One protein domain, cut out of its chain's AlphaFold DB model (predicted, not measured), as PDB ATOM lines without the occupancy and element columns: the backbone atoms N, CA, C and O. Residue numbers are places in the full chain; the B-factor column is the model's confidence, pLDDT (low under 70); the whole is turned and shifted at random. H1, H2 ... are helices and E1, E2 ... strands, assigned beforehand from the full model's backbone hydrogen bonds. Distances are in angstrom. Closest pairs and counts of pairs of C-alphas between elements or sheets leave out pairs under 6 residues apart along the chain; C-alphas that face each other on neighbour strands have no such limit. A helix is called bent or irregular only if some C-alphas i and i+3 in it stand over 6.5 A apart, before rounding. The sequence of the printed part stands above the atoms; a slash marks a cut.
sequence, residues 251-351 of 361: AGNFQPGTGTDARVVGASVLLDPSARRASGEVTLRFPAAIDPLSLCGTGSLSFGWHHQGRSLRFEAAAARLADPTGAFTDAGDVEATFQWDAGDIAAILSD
ATOM      1  N   ALA A 251     461.920  33.242 659.791       83.25
ATOM      2  CA  ALA A 251     460.523  33.151 660.165       83.25
ATOM      3  C   ALA A 251     460.386  32.670 661.610       83.25
ATOM      4  O   ALA A 251     461.364  32.300 662.269       83.25
ATOM      5  N   GLY A 252     459.170  32.727 662.125       86.75
ATOM      6  CA  GLY A 252     458.893  32.452 663.520       86.75
ATOM      7  C   GLY A 252     457.693  33.240 664.002       86.75
ATOM      8  O   GLY A 252     457.112  34.014 663.245       86.75
ATOM      9  N   ASN A 253     457.365  33.068 665.274       90.19
ATOM     10  CA  ASN A 253     456.246  33.731 665.917       90.19
ATOM     11  C   ASN A 253     456.628  34.168 667.329       90.19
ATOM     12  O   ASN A 253     457.398  33.500 668.027       90.19
ATOM     13  N   PHE A 254     456.051  35.284 667.750       91.00
ATOM     14  CA  PHE A 254     455.990  35.692 669.140       91.00
ATOM     15  C   PHE A 254     454.535  35.683 669.600       91.00
ATOM     16  O   PHE A 254     453.679  36.298 668.965       91.00
ATOM     17  N   GLN A 255     454.276  35.005 670.713       90.62
ATOM     18  CA  GLN A 255     452.974  34.946 671.358       90.62
ATOM     19  C   GLN A 255     453.068  35.615 672.736       90.62
ATOM     20  O   GLN A 255     453.611  35.014 673.674       90.62
ATOM     21  N   PRO A 256     452.568  36.857 672.888       86.75
ATOM     22  CA  PRO A 256     452.471  37.505 674.190       86.75
ATOM     23  C   PRO A 256     451.546  36.698 675.107       86.75
ATOM     24  O   PRO A 256     450.543  36.152 674.651       86.75
ATOM     25  N   GLY A 257     451.797  36.687 676.418       75.88
ATOM     26  CA  GLY A 257     450.918  35.988 677.370       75.88
ATOM     27  C   GLY A 257     449.469  36.509 677.435       75.88
ATOM     28  O   GLY A 257     448.640  35.920 678.126       75.88
ATOM     29  N   THR A 258     449.156  37.619 676.757       65.31
ATOM     30  CA  THR A 258     447.897  38.367 676.886       65.31
ATOM     31  C   THR A 258     447.233  38.750 675.558       65.31
ATOM     32  O   THR A 258     446.263  39.507 675.595       65.31
ATOM     33  N   GLY A 259     447.726  38.315 674.392       64.25
ATOM     34  CA  GLY A 259     447.324  38.959 673.135       64.25
ATOM     35  C   GLY A 259     447.567  38.184 671.843       64.25
ATOM     36  O   GLY A 259     447.772  36.977 671.845       64.25
ATOM     37  N   THR A 260     447.464  38.925 670.741       73.94
ATOM     38  CA  THR A 260     447.538  38.445 669.356       73.94
ATOM     39  C   THR A 260     448.963  38.069 668.960       73.94
ATOM     40  O   THR A 260     449.908  38.794 669.276       73.94
ATOM     41  N   ASP A 261     449.091  36.972 668.218       83.25
ATOM     42  CA  ASP A 261     450.367  36.495 667.691       83.25
ATOM     43  C   ASP A 261     450.984  37.507 666.712       83.25
ATOM     44  O   ASP A 261     450.292  38.129 665.899       83.25
ATOM     45  N   ALA A 262     452.303  37.658 666.783       88.06
ATOM     46  CA  ALA A 262     453.079  38.502 665.887       88.06
ATOM     47  C   ALA A 262     454.115  37.659 665.137       88.06
ATOM     48  O   ALA A 262     454.815  36.835 665.731       88.06
ATOM     49  N   ARG A 263     454.241  37.880 663.827       91.00
ATOM     50  CA  ARG A 263     455.149  37.114 662.971       91.00
ATOM     51  C   ARG A 263     456.565  37.657 663.082       91.00
ATOM     52  O   ARG A 263     456.782  38.856 662.935       91.00
ATOM     53  N   VAL A 264     457.549  36.788 663.266       89.31
ATOM     54  CA  VAL A 264     458.965  37.164 663.210       89.31
ATOM     55  C   VAL A 264     459.393  37.288 661.750       89.31
ATOM     56  O   VAL A 264     459.220  36.358 660.966       89.31
ATOM     57  N   VAL A 265     459.968  38.437 661.393       85.88
ATOM     58  CA  VAL A 265     460.505  38.724 660.045       85.88
ATOM     59  C   VAL A 265     462.010  39.014 660.053       85.88
ATOM     60  O   VAL A 265     462.642  39.163 659.008       85.88
ATOM     61  N   GLY A 266     462.605  39.094 661.241       86.19
ATOM     62  CA  GLY A 266     464.036  39.246 661.459       86.19
ATOM     63  C   GLY A 266     464.360  38.959 662.915       86.19
ATOM     64  O   GLY A 266     463.540  39.221 663.792       86.19
ATOM     65  N   ALA A 267     465.535  38.407 663.184       89.38
ATOM     66  CA  ALA A 267     465.942  38.108 664.547       89.38
ATOM     67  C   ALA A 267     467.463  38.137 664.689       89.38
ATOM     68  O   ALA A 267     468.216  38.031 663.720       89.38
ATOM     69  N   SER A 268     467.926  38.225 665.921       88.94
ATOM     70  CA  SER A 268     469.257  37.838 666.334       88.94
ATOM     71  C   SER A 268     469.179  37.117 667.668       88.94
ATOM     72  O   SER A 268     468.263  37.337 668.462       88.94
ATOM     73  N   VAL A 269     470.144  36.235 667.896       91.62
ATOM     74  CA  VAL A 269     470.336  35.556 669.170       91.62
ATOM     75  C   VAL A 269     471.800  35.620 669.558       91.62
ATOM     76  O   VAL A 269     472.673  35.259 668.776       91.62
ATOM     77  N   LEU A 270     472.045  36.077 670.775       91.88
ATOM     78  CA  LEU A 270     473.290  36.028 671.510       91.88
ATOM     79  C   LEU A 270     473.100  35.027 672.649       91.88
ATOM     80  O   LEU A 270     472.286  35.246 673.543       91.88
ATOM     81  N   LEU A 271     473.849  33.932 672.614       91.94
ATOM     82  CA  LEU A 271     473.914  32.955 673.692       91.94
ATOM     83  C   LEU A 271     475.105  33.280 674.590       91.94
ATOM     84  O   LEU A 271     476.238  33.339 674.108       91.94
ATOM     85  N   ASP A 272     474.840  33.448 675.883       90.38
ATOM     86  CA  ASP A 272     475.840  33.589 676.941       90.38
ATOM     87  C   ASP A 272     475.826  32.318 677.806       90.38
ATOM     88  O   ASP A 272     474.955  32.160 678.673       90.38
ATOM     89  N   PRO A 273     476.783  31.396 677.595       88.00
ATOM     90  CA  PRO A 273     476.842  30.148 678.345       88.00
ATOM     91  C   PRO A 273     477.157  30.354 679.828       88.00
ATOM     92  O   PRO A 273     476.757  29.538 680.659       88.00
ATOM     93  N   SER A 274     477.856  31.440 680.177       86.31
ATOM     94  CA  SER A 274     478.250  31.733 681.558       86.31
ATOM     95  C   SER A 274     477.055  32.172 682.402       86.31
ATOM     96  O   SER A 274     476.894  31.723 683.537       86.31
ATOM     97  N   ALA A 275     476.179  32.990 681.816       89.00
ATOM     98  CA  ALA A 275     474.937  33.420 682.436       89.00
ATOM     99  C   ALA A 275     473.789  32.420 682.228       89.00
ATOM    100  O   ALA A 275     472.763  32.549 682.894       89.00
ATOM    101  N   ARG A 276     473.948  31.454 681.306       90.81
ATOM    102  CA  ARG A 276     472.866  30.610 680.770       90.81
ATOM    103  C   ARG A 276     471.686  31.462 680.311       90.81
ATOM    104  O   ARG A 276     470.546  31.242 680.701       90.81
ATOM    105  N   ARG A 277     471.984  32.497 679.528       92.38
ATOM    106  CA  ARG A 277     470.985  33.433 679.010       92.38
ATOM    107  C   ARG A 277     471.078  33.527 677.504       92.38
ATOM    108  O   ARG A 277     472.146  33.356 676.918       92.38
ATOM    109  N   ALA A 278     469.942  33.839 676.905       94.88
ATOM    110  CA  ALA A 278     469.849  34.251 675.524       94.88
ATOM    111  C   ALA A 278     469.259  35.652 675.450       94.88
ATOM    112  O   ALA A 278     468.398  36.014 676.253       94.88
ATOM    113  N   SER A 279     469.722  36.440 674.495       96.19
ATOM    114  CA  SER A 279     469.159  37.752 674.204       96.19
ATOM    115  C   SER A 279     469.343  38.106 672.743       96.19
ATOM    116  O   SER A 279     470.043  37.408 672.016       96.19
ATOM    117  N   GLY A 280     468.736  39.192 672.295       93.31
ATOM    118  CA  GLY A 280     468.990  39.719 670.966       93.31
ATOM    119  C   GLY A 280     467.932  40.708 670.533       93.31
ATOM    120  O   GLY A 280     467.228  41.302 671.346       93.31
ATOM    121  N   GLU A 281     467.818  40.854 669.225       92.56
ATOM    122  CA  GLU A 281     466.817  41.681 668.573       92.56
ATOM    123  C   GLU A 281     465.806  40.786 667.873       92.56
ATOM    124  O   GLU A 281     466.163  39.747 667.325       92.56
ATOM    125  N   VAL A 282     464.540  41.177 667.868       92.44
ATOM    126  CA  VAL A 282     463.512  40.523 667.065       92.44
ATOM    127  C   VAL A 282     462.676  41.585 666.379       92.44
ATOM    128  O   VAL A 282     462.181  42.511 667.012       92.44
ATOM    129  N   THR A 283     462.537  41.474 665.067       91.06
ATOM    130  CA  THR A 283     461.621  42.291 664.284       91.06
ATOM    131  C   THR A 283     460.338  41.506 664.088       91.06
ATOM    132  O   THR A 283     460.344  40.423 663.494       91.06
ATOM    133  N   LEU A 284     459.243  42.076 664.575       92.06
ATOM    134  CA  LEU A 284     457.909  41.513 664.470       92.06
ATOM    135  C   LEU A 284     457.096  42.280 663.430       92.06
ATOM    136  O   LEU A 284     457.199  43.502 663.363       92.06
ATOM    137  N   ARG A 285     456.277  41.559 662.663       90.94
ATOM    138  CA  ARG A 285     455.226  42.076 661.786       90.94
ATOM    139  C   ARG A 285     453.865  41.681 662.352       90.94
ATOM    140  O   ARG A 285     453.658  40.522 662.717       90.94
ATOM    141  N   PHE A 286     452.951  42.636 662.425       91.38
ATOM    142  CA  PHE A 286     451.618  42.455 662.998       91.38
ATOM    143  C   PHE A 286     450.624  43.473 662.411       91.38
ATOM    144  O   PHE A 286     451.057  44.512 661.916       91.38
ATOM    145  N   PRO A 287     449.301  43.225 662.473       91.31
ATOM    146  CA  PRO A 287     448.305  44.152 661.936       91.31
ATOM    147  C   PRO A 287     448.434  45.566 662.512       91.31
ATOM    148  O   PRO A 287     448.609  45.728 663.721       91.31
ATOM    149  N   ALA A 288     448.236  46.601 661.689       88.19
ATOM    150  CA  ALA A 288     448.376  48.000 662.117       88.19
ATOM    151  C   ALA A 288     447.411  48.451 663.231       88.19
ATOM    152  O   ALA A 288     447.591  49.521 663.809       88.19
ATOM    153  N   ALA A 289     446.386  47.651 663.542       89.00
ATOM    154  CA  ALA A 289     445.484  47.888 664.666       89.00
ATOM    155  C   ALA A 289     446.113  47.567 666.038       89.00
ATOM    156  O   ALA A 289     445.550  47.948 667.064       89.00
ATOM    157  N   ILE A 290     447.239  46.851 666.069       88.81
ATOM    158  CA  ILE A 290     447.927  46.459 667.300       88.81
ATOM    159  C   ILE A 290     448.953  47.533 667.669       88.81
ATOM    160  O   ILE A 290     449.819  47.880 666.869       88.81
ATOM    161  N   ASP A 291     448.874  48.031 668.904       88.69
ATOM    162  CA  ASP A 291     449.901  48.901 669.477       88.69
ATOM    163  C   ASP A 291     451.181  48.082 669.735       88.69
ATOM    164  O   ASP A 291     451.120  47.124 670.513       88.69
ATOM    165  N   PRO A 292     452.341  48.434 669.146       90.00
ATOM    166  CA  PRO A 292     453.607  47.747 669.399       90.00
ATOM    167  C   PRO A 292     453.944  47.592 670.890       90.00
ATOM    168  O   PRO A 292     454.497  46.567 671.283       90.00
ATOM    169  N   LEU A 293     453.580  48.564 671.737       91.00
ATOM    170  CA  LEU A 293     453.832  48.498 673.184       91.00
ATOM    171  C   LEU A 293     453.030  47.391 673.879       91.00
ATOM    172  O   LEU A 293     453.435  46.904 674.933       91.00
ATOM    173  N   SER A 294     451.914  46.956 673.290       90.25
ATOM    174  CA  SER A 294     451.115  45.845 673.819       90.25
ATOM    175  C   SER A 294     451.787  44.477 673.650       90.25
ATOM    176  O   SER A 294     451.382  43.521 674.309       90.25
ATOM    177  N   LEU A 295     452.825  44.386 672.807       90.69
ATOM    178  CA  LEU A 295     453.639  43.181 672.624       90.69
ATOM    179  C   LEU A 295     454.795  43.088 673.639       90.69
ATOM    180  O   LEU A 295     455.448  42.049 673.723       90.69
ATOM    181  N   CYS A 296     455.063  44.141 674.416       92.69
ATOM    182  CA  CYS A 296     456.093  44.128 675.454       92.69
ATOM    183  C   CYS A 296     455.715  43.211 676.627       92.69
ATOM    184  O   CYS A 296     454.544  43.003 676.944       92.69
ATOM    185  N   GLY A 297     456.726  42.713 677.342       91.88
ATOM    186  CA  GLY A 297     456.537  41.792 678.464       91.88
ATOM    187  C   GLY A 297     456.885  40.352 678.105       91.88
ATOM    188  O   GLY A 297     457.677  40.108 677.200       91.88
ATOM    189  N   THR A 298     456.373  39.398 678.879       94.75
ATOM    190  CA  THR A 298     456.756  37.985 678.757       94.75
ATOM    191  C   THR A 298     455.812  37.225 677.828       94.75
ATOM    192  O   THR A 298     454.590  37.327 677.948       94.75
ATOM    193  N   GLY A 299     456.387  36.423 676.938       93.75
ATOM    194  CA  GLY A 299     455.668  35.553 676.018       93.75
ATOM    195  C   GLY A 299     456.526  34.396 675.515       93.75
ATOM    196  O   GLY A 299     457.688  34.246 675.902       93.75
ATOM    197  N   SER A 300     455.940  33.582 674.643       94.44
ATOM    198  CA  SER A 300     456.652  32.516 673.945       94.44
ATOM    199  C   SER A 300     457.233  33.060 672.644       94.44
ATOM    200  O   SER A 300     456.510  33.646 671.840       94.44
ATOM    201  N   LEU A 301     458.533  32.880 672.436       95.06
ATOM    202  CA  LEU A 301     459.244  33.307 671.238       95.06
ATOM    203  C   LEU A 301     459.829  32.090 670.527       95.06
ATOM    204  O   LEU A 301     460.589  31.322 671.119       95.06
ATOM    205  N   SER A 302     459.527  31.950 669.240       94.12
ATOM    206  CA  SER A 302     460.212  31.006 668.368       94.12
ATOM    207  C   SER A 302     460.624  31.676 667.071       94.12
ATOM    208  O   SER A 302     459.830  32.379 666.456       94.12
ATOM    209  N   PHE A 303     461.863  31.459 666.645       91.94
ATOM    210  CA  PHE A 303     462.370  31.966 665.374       91.94
ATOM    211  C   PHE A 303     463.474  31.077 664.833       91.94
ATOM    212  O   PHE A 303     464.098  30.304 665.559       91.94
ATOM    213  N   GLY A 304     463.736  31.195 663.543       88.38
ATOM    214  CA  GLY A 304     464.744  30.387 662.897       88.38
ATOM    215  C   GLY A 304     464.815  30.630 661.407       88.38
ATOM    216  O   GLY A 304     464.336  31.642 660.893       88.38
ATOM    217  N   TRP A 305     465.415  29.670 660.724       82.06
ATOM    218  CA  TRP A 305     465.458  29.615 659.273       82.06
ATOM    219  C   TRP A 305     465.245  28.179 658.814       82.06
ATOM    220  O   TRP A 305     465.553  27.226 659.537       82.06
ATOM    221  N   HIS A 306     464.760  28.045 657.587       77.62
ATOM    222  CA  HIS A 306     464.631  26.775 656.896       77.62
ATOM    223  C   HIS A 306     465.114  26.933 655.454       77.62
ATOM    224  O   HIS A 306     464.746  27.881 654.762       77.62
ATOM    225  N   HIS A 307     465.945  26.004 654.991       71.75
ATOM    226  CA  HIS A 307     466.473  26.000 653.632       71.75
ATOM    227  C   HIS A 307     466.840  24.581 653.214       71.75
ATOM    228  O   HIS A 307     467.495  23.862 653.968       71.75
ATOM    229  N   GLN A 308     466.459  24.196 651.992       69.06
ATOM    230  CA  GLN A 308     466.825  22.907 651.387       69.06
ATOM    231  C   GLN A 308     466.567  21.696 652.311       69.06
ATOM    232  O   GLN A 308     467.379  20.777 652.389       69.06
ATOM    233  N   GLY A 309     465.438  21.706 653.030       72.81
ATOM    234  CA  GLY A 309     465.041  20.616 653.927       72.81
ATOM    235  C   GLY A 309     465.810  20.565 655.245       72.81
ATOM    236  O   GLY A 309     465.740  19.559 655.934       72.81
ATOM    237  N   ARG A 310     466.548  21.615 655.606       77.50
ATOM    238  CA  ARG A 310     467.158  21.754 656.929       77.50
ATOM    239  C   ARG A 310     466.617  22.976 657.637       77.50
ATOM    240  O   ARG A 310     466.415  24.011 657.004       77.50
ATOM    241  N   SER A 311     466.451  22.888 658.951       83.44
ATOM    242  CA  SER A 311     466.071  24.039 659.766       83.44
ATOM    243  C   SER A 311     466.881  24.145 661.048       83.44
ATOM    244  O   SER A 311     467.337  23.150 661.614       83.44
ATOM    245  N   LEU A 312     467.057  25.385 661.498       87.62
ATOM    246  CA  LEU A 312     467.481  25.711 662.852       87.62
ATOM    247  C   LEU A 312     466.426  26.620 663.457       87.62
ATOM    248  O   LEU A 312     466.168  27.700 662.924       87.62
ATOM    249  N   ARG A 313     465.891  26.205 664.597       90.94
ATOM    250  CA  ARG A 313     464.880  26.931 665.354       90.94
ATOM    251  C   ARG A 313     465.367  27.181 666.770       90.94
ATOM    252  O   ARG A 313     465.925  26.294 667.406       90.94
ATOM    253  N   PHE A 314     465.112  28.378 667.267       93.44
ATOM    254  CA  PHE A 314     465.234  28.735 668.668       93.44
ATOM    255  C   PHE A 314     463.842  28.803 669.290       93.44
ATOM    256  O   PHE A 314     462.901  29.280 668.655       93.44
ATOM    257  N   GLU A 315     463.711  28.304 670.515       94.88
ATOM    258  CA  GLU A 315     462.470  28.327 671.294       94.88
ATOM    259  C   GLU A 315     462.759  28.849 672.700       94.88
ATOM    260  O   GLU A 315     463.564  28.272 673.430       94.88
ATOM    261  N   ALA A 316     462.077  29.922 673.087       95.19
ATOM    262  CA  ALA A 316     462.117  30.494 674.423       95.19
ATOM    263  C   ALA A 316     460.682  30.659 674.939       95.19
ATOM    264  O   ALA A 316     459.966  31.571 674.535       95.19
ATOM    265  N   ALA A 317     460.259  29.780 675.852       92.69
ATOM    266  CA  ALA A 317     458.887  29.766 676.378       92.69
ATOM    267  C   ALA A 317     458.541  30.991 677.249       92.69
ATOM    268  O   ALA A 317     457.369  31.293 677.457       92.69
ATOM    269  N   ALA A 318     459.559  31.674 677.778       93.56
ATOM    270  CA  ALA A 318     459.426  32.858 678.623       93.56
ATOM    271  C   ALA A 318     460.410  33.954 678.181       93.56
ATOM    272  O   ALA A 318     461.233  34.426 678.969       93.56
ATOM    273  N   ALA A 319     460.347  34.334 676.905       95.62
ATOM    274  CA  ALA A 319     461.082  35.477 676.380       95.62
ATOM    275  C   ALA A 319     460.425  36.781 676.836       95.62
ATOM    276  O   ALA A 319     459.204  36.929 676.784       95.62
ATOM    277  N   ARG A 320     461.235  37.738 677.282       96.38
ATOM    278  CA  ARG A 320     460.795  39.080 677.646       96.38
ATOM    279  C   ARG A 320     461.155  40.055 676.537       96.38
ATOM    280  O   ARG A 320     462.327  40.165 676.204       96.38
ATOM    281  N   LEU A 321     460.174  40.790 676.024       95.69
ATOM    282  CA  LEU A 321     460.374  41.875 675.064       95.69
ATOM    283  C   LEU A 321     460.403  43.217 675.798       95.69
ATOM    284  O   LEU A 321     459.545  43.493 676.645       95.69
ATOM    285  N   ALA A 322     461.405  44.034 675.483       94.69
ATOM    286  CA  ALA A 322     461.518  45.423 675.923       94.69
ATOM    287  C   ALA A 322     460.699  46.362 675.023       94.69
ATOM    288  O   ALA A 322     460.000  45.909 674.121       94.69
ATOM    289  N   ASP A 323     460.790  47.670 675.258       92.88
ATOM    290  CA  ASP A 323     460.122  48.673 674.426       92.88
ATOM    291  C   ASP A 323     460.623  48.608 672.966       92.88
ATOM    292  O   ASP A 323     461.823  48.406 672.732       92.88
ATOM    293  N   PRO A 324     459.733  48.788 671.972       92.44
ATOM    294  CA  PRO A 324     460.101  48.698 670.570       92.44
ATOM    295  C   PRO A 324     460.999  49.859 670.134       92.44
ATOM    296  O   PRO A 324     460.762  51.026 670.456       92.44
ATOM    297  N   THR A 325     461.994  49.551 669.311       87.94
ATOM    298  CA  THR A 325     462.836  50.501 668.592       87.94
ATOM    299  C   THR A 325     462.468  50.495 667.111       87.94
ATOM    300  O   THR A 325     462.517  49.466 666.446       87.94
ATOM    301  N   GLY A 326     462.106  51.667 666.580       74.25
ATOM    302  CA  GLY A 326     461.764  51.839 665.166       74.25
ATOM    303  C   GLY A 326     460.503  51.072 664.758       74.25
ATOM    304  O   GLY A 326     460.532  49.859 664.572       74.25
ATOM    305  N   ALA A 327     459.401  51.793 664.564       81.44
ATOM    306  CA  ALA A 327     458.192  51.246 663.966       81.44
ATOM    307  C   ALA A 327     457.974  51.879 662.592       81.44
ATOM    308  O   ALA A 327     458.121  53.095 662.441       81.44
ATOM    309  N   PHE A 328     457.610  51.075 661.601       83.12
ATOM    310  CA  PHE A 328     457.093  51.595 660.341       83.12
ATOM    311  C   PHE A 328     455.911  50.759 659.863       83.12
ATOM    312  O   PHE A 328     455.762  49.595 660.226       83.12
ATOM    313  N   THR A 329     455.049  51.385 659.072       82.19
ATOM    314  CA  THR A 329     453.829  50.772 658.551       82.19
ATOM    315  C   THR A 329     454.018  50.476 657.072       82.19
ATOM    316  O   THR A 329     454.410  51.368 656.319       82.19
ATOM    317  N   ASP A 330     453.719  49.249 656.659       75.25
ATOM    318  CA  ASP A 330     453.737  48.825 655.262       75.25
ATOM    319  C   ASP A 330     452.525  47.938 654.969       75.25
ATOM    320  O   ASP A 330     452.190  47.050 655.746       75.25
ATOM    321  N   ALA A 331     451.834  48.211 653.862       72.75
ATOM    322  CA  ALA A 331     450.697  47.431 653.363       72.75
ATOM    323  C   ALA A 331     449.573  47.077 654.376       72.75
ATOM    324  O   ALA A 331     448.813  46.143 654.138       72.75
ATOM    325  N   GLY A 332     449.409  47.838 655.467       80.50
ATOM    326  CA  GLY A 332     448.397  47.575 656.506       80.50
ATOM    327  C   GLY A 332     448.910  46.788 657.718       80.50
ATOM    328  O   GLY A 332     448.180  46.653 658.701       80.50
ATOM    329  N   ASP A 333     450.173  46.374 657.685       86.81
ATOM    330  CA  ASP A 333     450.905  45.830 658.820       86.81
ATOM    331  C   ASP A 333     451.859  46.880 659.399       86.81
ATOM    332  O   ASP A 333     452.307  47.817 658.731       86.81
ATOM    333  N   VAL A 334     452.168  46.728 660.678       89.38
ATOM    334  CA  VAL A 334     453.239  47.437 661.367       89.38
ATOM    335  C   VAL A 334     454.375  46.461 661.592       89.38
ATOM    336  O   VAL A 334     454.173  45.312 661.987       89.38
ATOM    337  N   GLU A 335     455.585  46.947 661.362       91.00
ATOM    338  CA  GLU A 335     456.795  46.266 661.766       91.00
ATOM    339  C   GLU A 335     457.517  47.066 662.835       91.00
ATOM    340  O   GLU A 335     457.749  48.264 662.670       91.00
ATOM    341  N   ALA A 336     457.895  46.392 663.917       91.50
ATOM    342  CA  ALA A 336     458.653  46.981 665.010       91.50
ATOM    343  C   ALA A 336     459.762  46.031 665.468       91.50
ATOM    344  O   ALA A 336     459.599  44.809 665.429       91.50
ATOM    345  N   THR A 337     460.898  46.589 665.890       92.44
ATOM    346  CA  THR A 337     462.012  45.805 666.441       92.44
ATOM    347  C   THR A 337     462.011  45.886 667.956       92.44
ATOM    348  O   THR A 337     461.783  46.947 668.515       92.44
ATOM    349  N   PHE A 338     462.267  44.773 668.629       94.56
ATOM    350  CA  PHE A 338     462.278  44.657 670.080       94.56
ATOM    351  C   PHE A 338     463.616  44.074 670.514       94.56
ATOM    352  O   PHE A 338     464.126  43.151 669.876       94.56
ATOM    353  N   GLN A 339     464.166  44.570 671.620       95.94
ATOM    354  CA  GLN A 339     465.173  43.804 672.352       95.94
ATOM    355  C   GLN A 339     464.455  42.693 673.115       95.94
ATOM    356  O   GLN A 339     463.402  42.944 673.708       95.94
ATOM    357  N   TRP A 340     465.019  41.492 673.123       96.38
ATOM    358  CA  TRP A 340     464.478  40.369 673.876       96.38
ATOM    359  C   TRP A 340     465.543  39.688 674.732       96.38
ATOM    360  O   TRP A 340     466.734  39.717 674.414       96.38
ATOM    361  N   ASP A 341     465.106  39.063 675.823       97.00
ATOM    362  CA  ASP A 341     465.942  38.198 676.648       97.00
ATOM    363  C   ASP A 341     465.162  37.003 677.212       97.00
ATOM    364  O   ASP A 341     463.958  37.084 677.450       97.00
ATOM    365  N   ALA A 342     465.846  35.880 677.412       96.12
ATOM    366  CA  ALA A 342     465.299  34.671 678.012       96.12
ATOM    367  C   ALA A 342     466.358  33.973 678.881       96.12
ATOM    368  O   ALA A 342     467.534  33.892 678.522       96.12
ATOM    369  N   GLY A 343     465.936  33.461 680.041       91.06
ATOM    370  CA  GLY A 343     466.784  32.647 680.925       91.06
ATOM    371  C   GLY A 343     466.833  31.165 680.546       91.06
ATOM    372  O   GLY A 343     467.695  30.441 681.027       91.06
ATOM    373  N   ASP A 344     465.917  30.712 679.692       88.12
ATOM    374  CA  ASP A 344     465.928  29.368 679.132       88.12
ATOM    375  C   ASP A 344     465.633  29.456 677.637       88.12
ATOM    376  O   ASP A 344     464.745  30.198 677.208       88.12
ATOM    377  N   ILE A 345     466.430  28.743 676.849       93.56
ATOM    378  CA  ILE A 345     466.289  28.674 675.401       93.56
ATOM    379  C   ILE A 345     466.695  27.282 674.943       93.56
ATOM    380  O   ILE A 345     467.693  26.726 675.408       93.56
ATOM    381  N   ALA A 346     465.943  26.744 673.994       92.56
ATOM    382  CA  ALA A 346     466.337  25.565 673.252       92.56
ATOM    383  C   ALA A 346     466.736  25.958 671.830       92.56
ATOM    384  O   ALA A 346     466.092  26.807 671.213       92.56
ATOM    385  N   ALA A 347     467.773  25.312 671.303       92.44
ATOM    386  CA  ALA A 347     468.052  25.299 669.873       92.44
ATOM    387  C   ALA A 347     467.691  23.919 669.318       92.44
ATOM    388  O   ALA A 347     468.018  22.898 669.920       92.44
ATOM    389  N   ILE A 348     467.006  23.875 668.185       90.81
ATOM    390  CA  ILE A 348     466.528  22.649 667.551       90.81
ATOM    391  C   ILE A 348     467.031  22.655 666.120       90.81
ATOM    392  O   ILE A 348     466.725  23.569 665.357       90.81
ATOM    393  N   LEU A 349     467.819  21.645 665.777       88.75
ATOM    394  CA  LEU A 349     468.310  21.420 664.426       88.75
ATOM    395  C   LEU A 349     467.607  20.191 663.847       88.75
ATOM    396  O   LEU A 349     467.628  19.136 664.482       88.75
ATOM    397  N   SER A 350     467.025  20.311 662.658       85.94
ATOM    398  CA  SER A 350     466.336  19.205 661.983       85.94
ATOM    399  C   SER A 350     466.669  19.148 660.492       85.94
ATOM    400  O   SER A 350     466.987  20.166 659.871       85.94
ATOM    401  N   ASP A 351     466.576  17.941 659.931       75.56
ATOM    402  CA  ASP A 351     466.682  17.654 658.491       75.56
ATOM    403  C   ASP A 351     465.281  17.448 657.850       75.56
ATOM    404  O   ASP A 351     465.141  16.700 656.880       75.56
TER     405      ASP A 351
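What this domain is: This is residues 251 to 351 of the 361 residues of the protein "SnoaL-like domain-containing protein" of Sphingopyxis macrogoltabida (UniProt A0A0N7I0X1). The domain is a small closed barrel of six antiparallel strands, E1 to E6, with a seventh strand, E7, paired onto E5 outside the ring and a short helix, H1, outside the barrel. The strongly bent strand E5 passes from one wall to another: its first part runs between E4 and E7, and its last part is beside E6, which is followed in the ring by E3 and E2. Along the chain the 101 printed residues hold seven named strands and one named helix in the order E1 E2 E3 H1 E4 E5 E6 E7, and round the ring run E1 E2 E3 E6 E5 E4 and back to E1. The class is mostly strand. The whole is compact, with a radius of gyration of the C-alphas of 13.4 A and spans of 36 by 34 by 22 A.

Where its parts are: The longest strand by residues is E5, residues 310 to 330, 30.3 A from first to last C-alpha; it bends by 117 degrees at residue 322. E4, residues 297 to 307, is 31.1 A long, and E6, residues 333 to 342, is 26.5 A long and bends by 58 degrees at residue 339. E3, residues 277 to 287, measures 30.3 A and bends by 56 degrees at residue 280. E2, residues 262 to 272, measures 25.8 A and bends by 83 degrees at residue 265. E1, residues 251 to 256, begins with C-alpha 251 at (460.523, 33.151, 660.165). E7, residues 346 to 350, ends with C-alpha 350 at (466.336, 19.205, 661.983). H1, residues 292 to 295, begins with C-alpha 292 at (453.607, 47.747, 669.399).

How they stand to each other: The barrel is closed, and its neighbour pairs are antiparallel. E5 has three neighbours in staggered pairing: E6 beside residues 319 to 330 and E7 beside residues 310 to 315 lie on one side of it, and E4 beside residues 310 to 321 on the other side. E4 and E5 form a hairpin, with N 312 and O 305 3.1 A apart, within hydrogen-bond range. E5 and E6 form another, with N 328 and O 335 at 3.0 A. Between E5 and E7, N 313 and O 348 are 2.9 A apart. E4, E5 and E6 make a meander, each strand the antiparallel neighbour of the one before, and so do E1, E2 and E3. E3 is the neighbour of E6, with N 282 and O 338 at 2.8 A. E2 and E3 form a hairpin, with N 270 and O 279 at 2.7 A, and E1 and E2 form one, with N 254 and O 262 at 2.8 A. The ring is closed by E4 and E1, where N 253 and O 302 are 2.8 A apart. E6 and E7 are apart, though they follow each other in the chain. H1 is on the barrel and outside it, at a height over the sheet of 6.4 A; its closest C-alpha pair with E5 is Leu 293 and Asp 323, 6.4 A. It only just lies over none of the strands, with 2 of its 4 C-alphas falling on E6. H1 is too short for an O i to N i+4 pair inside it; its one O i to N i+3 pair is within range.

The domain as a whole: The two C-alphas farthest apart are those of Ser 274 and Ala 331, 42.4 A. The printed part has no cut, and its seven links are tight. The mean pLDDT of the printed part is 88.3, and residues 258 to 259 and residue 308 are under 70.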